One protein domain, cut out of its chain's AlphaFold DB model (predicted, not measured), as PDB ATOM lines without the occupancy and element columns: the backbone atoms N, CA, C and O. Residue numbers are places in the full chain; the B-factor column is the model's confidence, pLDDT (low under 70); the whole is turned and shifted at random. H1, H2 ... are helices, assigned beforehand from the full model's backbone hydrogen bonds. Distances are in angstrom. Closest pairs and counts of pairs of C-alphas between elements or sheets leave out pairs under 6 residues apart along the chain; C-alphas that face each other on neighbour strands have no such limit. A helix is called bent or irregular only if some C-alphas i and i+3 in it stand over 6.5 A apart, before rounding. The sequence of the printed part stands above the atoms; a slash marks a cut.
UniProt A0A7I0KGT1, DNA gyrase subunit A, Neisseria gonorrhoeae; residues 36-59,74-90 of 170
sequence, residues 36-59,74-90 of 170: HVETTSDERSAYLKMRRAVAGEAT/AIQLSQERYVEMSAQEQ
ATOM      1  N   HIS A  36     147.395 172.414 127.310       89.56
ATOM      2  CA  HIS A  36     147.199 171.384 128.323       89.56
ATOM      3  C   HIS A  36     146.775 170.080 127.662       89.56
ATOM      4  O   HIS A  36     145.916 170.081 126.783       89.56
ATOM      5  N   VAL A  37     147.357 168.981 128.133       90.19
ATOM      6  CA  VAL A  37     146.943 167.620 127.798       90.19
ATOM      7  C   VAL A  37     146.793 166.859 129.106       90.19
ATOM      8  O   VAL A  37     147.714 166.845 129.928       90.19
ATOM      9  N   GLU A  38     145.637 166.225 129.292       90.38
ATOM     10  CA  GLU A  38     145.404 165.321 130.417       90.38
ATOM     11  C   GLU A  38     146.385 164.156 130.327       90.38
ATOM     12  O   GLU A  38     146.337 163.371 129.379       90.38
ATOM     13  N   THR A  39     147.315 164.095 131.276       91.38
ATOM     14  CA  THR A  39     148.401 163.112 131.305       91.38
ATOM     15  C   THR A  39     148.754 162.752 132.739       91.38
ATOM     16  O   THR A  39     148.741 163.602 133.638       91.38
ATOM     17  N   THR A  40     149.105 161.489 132.967       92.06
ATOM     18  CA  THR A  40     149.650 161.053 134.258       92.06
ATOM     19  C   THR A  40     151.125 161.449 134.399       92.06
ATOM     20  O   THR A  40     151.775 161.900 133.451       92.06
ATOM     21  N   SER A  41     151.686 161.313 135.605       89.62
ATOM     22  CA  SER A  41     153.130 161.520 135.793       89.62
ATOM     23  C   SER A  41     153.949 160.525 134.968       89.62
ATOM     24  O   SER A  41     154.908 160.920 134.311       89.62
ATOM     25  N   ASP A  42     153.510 159.268 134.940       91.19
ATOM     26  CA  ASP A  42     154.194 158.173 134.257       91.19
ATOM     27  C   ASP A  42     154.158 158.354 132.734       91.19
ATOM     28  O   ASP A  42     155.181 158.182 132.073       91.19
ATOM     29  N   GLU A  43     153.022 158.794 132.175       93.19
ATOM     30  CA  GLU A  43     152.910 159.130 130.747       93.19
ATOM     31  C   GLU A  43     153.867 160.261 130.350       93.19
ATOM     32  O   GLU A  43     154.549 160.159 129.330       93.19
ATOM     33  N   ARG A  44     153.966 161.328 131.159       93.62
ATOM     34  CA  ARG A  44     154.894 162.439 130.884       93.62
ATOM     35  C   ARG A  44     156.349 161.982 130.945       93.62
ATOM     36  O   ARG A  44     157.133 162.343 130.069       93.62
ATOM     37  N   SER A  45     156.708 161.161 131.929       92.31
ATOM     38  CA  SER A  45     158.052 160.584 132.037       92.31
ATOM     39  C   SER A  45     158.386 159.682 130.844       92.31
ATOM     40  O   SER A  45     159.469 159.799 130.265       92.31
ATOM     41  N   ALA A  46     157.448 158.826 130.425       93.56
ATOM     42  CA  ALA A  46     157.597 157.969 129.251       93.56
ATOM     43  C   ALA A  46     157.759 158.793 127.962       93.56
ATOM     44  O   ALA A  46     158.662 158.520 127.167       93.56
ATOM     45  N   TYR A  47     156.949 159.845 127.794       94.81
ATOM     46  CA  TYR A  47     157.050 160.778 126.673       94.81
ATOM     47  C   TYR A  47     158.421 161.454 126.610       94.81
ATOM     48  O   TYR A  47     159.093 161.388 125.582       94.81
ATOM     49  N   LEU A  48     158.876 162.063 127.713       93.50
ATOM     50  CA  LEU A  48     160.161 162.767 127.767       93.50
ATOM     51  C   LEU A  48     161.337 161.827 127.470       93.50
ATOM     52  O   LEU A  48     162.274 162.214 126.771       93.50
ATOM     53  N   LYS A  49     161.275 160.578 127.946       91.94
ATOM     54  CA  LYS A  49     162.276 159.547 127.643       91.94
ATOM     55  C   LYS A  49     162.303 159.202 126.152       91.94
ATOM     56  O   LYS A  49     163.379 159.180 125.558       91.94
ATOM     57  N   MET A  50     161.140 158.961 125.546       92.06
ATOM     58  CA  MET A  50     161.029 158.650 124.117       92.06
ATOM     59  C   MET A  50     161.471 159.832 123.244       92.06
ATOM     60  O   MET A  50     162.247 159.648 122.312       92.06
ATOM     61  N   ARG A  51     161.059 161.054 123.594       91.88
ATOM     62  CA  ARG A  51     161.465 162.299 122.929       91.88
ATOM     63  C   ARG A  51     162.985 162.465 122.892       91.88
ATOM     64  O   ARG A  51     163.530 162.719 121.824       91.88
ATOM     65  N   ARG A  52     163.670 162.296 124.031       89.50
ATOM     66  CA  ARG A  52     165.143 162.399 124.113       89.50
ATOM     67  C   ARG A  52     165.834 161.358 123.227       89.50
ATOM     68  O   ARG A  52     166.788 161.688 122.529       89.50
ATOM     69  N   ALA A  53     165.313 160.128 123.206       87.62
ATOM     70  CA  ALA A  53     165.833 159.061 122.353       87.62
ATOM     71  C   ALA A  53     165.667 159.371 120.853       87.62
ATOM     72  O   ALA A  53     166.599 159.154 120.085       87.62
ATOM     73  N   VAL A  54     164.514 159.914 120.442       86.94
ATOM     74  CA  VAL A  54     164.246 160.312 119.047       86.94
ATOM     75  C   VAL A  54     165.112 161.500 118.618       86.94
ATOM     76  O   VAL A  54     165.628 161.505 117.504       86.94
ATOM     77  N   ALA A  55     165.314 162.483 119.498       83.62
ATOM     78  CA  ALA A  55     166.121 163.673 119.219       83.62
ATOM     79  C   ALA A  55     167.639 163.403 119.170       83.62
ATOM     80  O   ALA A  55     168.409 164.302 118.844       83.62
ATOM     81  N   GLY A  56     168.089 162.188 119.511       75.88
ATOM     82  CA  GLY A  56     169.515 161.866 119.600       75.88
ATOM     83  C   GLY A  56     170.235 162.604 120.735       75.88
ATOM     84  O   GLY A  56     171.460 162.725 120.716       75.88
ATOM     85  N   GLU A  57     169.491 163.105 121.727       65.62
ATOM     86  CA  GLU A  57     170.042 163.777 122.901       65.62
ATOM     87  C   GLU A  57     170.713 162.720 123.798       65.62
ATOM     88  O   GLU A  57     170.060 162.043 124.594       65.62
ATOM     89  N   ALA A  58     172.031 162.537 123.655       47.12
ATOM     90  CA  ALA A  58     172.803 161.679 124.546       47.12
ATOM     91  C   ALA A  58     172.754 162.240 125.976       47.12
ATOM     92  O   ALA A  58     173.140 163.388 126.222       47.12
ATOM     93  N   THR A  59     172.287 161.424 126.922       45.62
ATOM     94  CA  THR A  59     172.249 161.728 128.358       45.62
ATOM     95  C   THR A  59     173.670 161.988 128.868       45.62
ATOM     96  O   THR A  59     174.360 161.076 129.301       45.62
ATOM     97  N   ALA A  74     157.619 151.909 134.544       60.28
ATOM     98  CA  ALA A  74     157.923 152.191 133.149       60.28
ATOM     99  C   ALA A  74     156.731 151.807 132.259       60.28
ATOM    100  O   ALA A  74     156.698 150.724 131.677       60.28
ATOM    101  N   ILE A  75     155.736 152.687 132.164       78.19
ATOM    102  CA  ILE A  75     154.672 152.568 131.172       78.19
ATOM    103  C   ILE A  75     155.294 152.814 129.797       78.19
ATOM    104  O   ILE A  75     156.066 153.755 129.595       78.19
ATOM    105  N   GLN A  76     154.970 151.948 128.842       83.94
ATOM    106  CA  GLN A  76     155.376 152.111 127.456       83.94
ATOM    107  C   GLN A  76     154.303 152.926 126.727       83.94
ATOM    108  O   GLN A  76     153.146 152.514 126.656       83.94
ATOM    109  N   LEU A  77     154.674 154.103 126.221       90.00
ATOM    110  CA  LEU A  77     153.756 154.976 125.494       90.00
ATOM    111  C   LEU A  77     153.464 154.380 124.110       90.00
ATOM    112  O   LEU A  77     154.390 153.966 123.410       90.00
ATOM    113  N   SER A  78     152.192 154.331 123.704       93.50
ATOM    114  CA  SER A  78     151.849 153.929 122.337       93.50
ATOM    115  C   SER A  78     152.319 154.985 121.332       93.50
ATOM    116  O   SER A  78     152.435 156.168 121.661       93.50
ATOM    117  N   GLN A  79     152.556 154.575 120.083       92.75
ATOM    118  CA  GLN A  79     152.967 155.503 119.026       92.75
ATOM    119  C   GLN A  79     151.902 156.581 118.767       92.75
ATOM    120  O   GLN A  79     152.239 157.746 118.579       92.75
ATOM    121  N   GLU A  80     150.622 156.207 118.793       94.62
ATOM    122  CA  GLU A  80     149.503 157.141 118.616       94.62
ATOM    123  C   GLU A  80     149.481 158.200 119.723       94.62
ATOM    124  O   GLU A  80     149.399 159.394 119.437       94.62
ATOM    125  N   ARG A  81     149.648 157.776 120.983       94.44
ATOM    126  CA  ARG A  81     149.689 158.683 122.135       94.44
ATOM    127  C   ARG A  81     150.923 159.583 122.109       94.44
ATOM    128  O   ARG A  81     150.825 160.760 122.442       94.44
ATOM    129  N   TYR A  82     152.070 159.060 121.676       94.31
ATOM    130  CA  TYR A  82     153.276 159.862 121.468       94.31
ATOM    131  C   TYR A  82     153.047 160.981 120.446       94.31
ATOM    132  O   TYR A  82     153.405 162.127 120.711       94.31
ATOM    133  N   VAL A  83     152.415 160.673 119.308       95.00
ATOM    134  CA  VAL A  83     152.099 161.663 118.266       95.00
ATOM    135  C   VAL A  83     151.110 162.713 118.777       95.00
ATOM    136  O   VAL A  83     151.319 163.903 118.550       95.00
ATOM    137  N   GLU A  84     150.070 162.299 119.506       94.81
ATOM    138  CA  GLU A  84     149.102 163.214 120.123       94.81
ATOM    139  C   GLU A  84     149.783 164.197 121.087       94.81
ATOM    140  O   GLU A  84     149.585 165.409 120.985       94.81
ATOM    141  N   MET A  85     150.617 163.684 121.998       95.31
ATOM    142  CA  MET A  85     151.359 164.510 122.949       95.31
ATOM    143  C   MET A  85     152.369 165.416 122.236       95.31
ATOM    144  O   MET A  85     152.451 166.604 122.527       95.31
ATOM    145  N   SER A  86     153.091 164.900 121.241       94.50
ATOM    146  CA  SER A  86     154.058 165.694 120.479       94.50
ATOM    147  C   SER A  86     153.412 166.869 119.745       94.50
ATOM    148  O   SER A  86     153.964 167.965 119.753       94.50
ATOM    149  N   ALA A  87     152.201 166.698 119.207       94.56
ATOM    150  CA  ALA A  87     151.462 167.782 118.556       94.56
ATOM    151  C   ALA A  87     151.027 168.911 119.518       94.56
ATOM    152  O   ALA A  87     150.725 170.026 119.082       94.56
ATOM    153  N   GLN A  88     150.961 168.629 120.822       95.25
ATOM    154  CA  GLN A  88     150.562 169.584 121.860       95.25
ATOM    155  C   GLN A  88     151.738 170.088 122.701       95.25
ATOM    156  O   GLN A  88     151.564 171.029 123.481       95.25
ATOM    157  N   GLU A  89     152.919 169.486 122.550       95.69
ATOM    158  CA  GLU A  89     154.135 169.939 123.208       95.69
ATOM    159  C   GLU A  89     154.430 171.389 122.816       95.69
ATOM    160  O   GLU A  89     154.310 171.794 121.662       95.69
ATOM    161  N   GLN A  90     154.841 172.178 123.803       96.75
ATOM    162  CA  GLN A  90     155.426 173.488 123.566       96.75
ATOM    163  C   GLN A  90     156.810 173.516 124.183       96.75
ATOM    164  O   GLN A  90     157.042 172.929 125.241       96.75
TER     165      GLN A  90
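What this domain is: This is residues 36 to 59 and 74 to 90 of the 170 residues of the protein "DNA gyrase subunit A" of Neisseria gonorrhoeae (UniProt A0A7I0KGT1). Two helices cross about at right angles as an open X, the middle of H2 over the middle of H1, close but not clearly touching. The end of H1 and the stretch after it, residues 52 to 59, stick out from this crossing as a free arm. You have 41 printed residues with two named helices, H1 then H2 along the chain, and no named strand; the class is all helix. The whole is compact, with a radius of gyration of the C-alphas of 9.9 A and spans of 28 by 22 by 16 A.

How they stand to each other: Start with H1, residues 41 to 54, then look past the cut to H2, residues 79 to 88. Their closest C-alphas are those of Tyr 47 and Tyr 82, 6.5 A apart, and 2 pairs of C-alphas come within 8 A. Their lines are about perpendicular, at 87 degrees, and their centres are 10.8 A apart. In H1 every O i to N i+4 pair is within hydrogen-bond range; in H2 5 of 6 are.

Where its parts are: From His 36, go to C-alpha 41 at (153.130, 161.520, 135.793), where H1 begins. It runs 20.1 A to C-alpha 54 at (164.246, 160.312, 119.047). After the cut, H2 runs 14.6 A from C-alpha 79 to C-alpha 88 at (150.562, 169.584, 121.860). Neither helix is bent.

The domain as a whole: The two C-alphas farthest apart, those of Glu 38 and Ala 58, are 28.3 A apart. Residues 60 to 73 are not printed, and C-alphas 59 and 74 are 17.9 A apart across this cut; the link from H1 to H2 is the link across the cut. Without residues 52 to 59, which stand free, the body spans 22 by 17 by 13 A. The mean pLDDT of the printed part is 87.7, and the model's confidence is under 70 at residues 57 to 59 and 74.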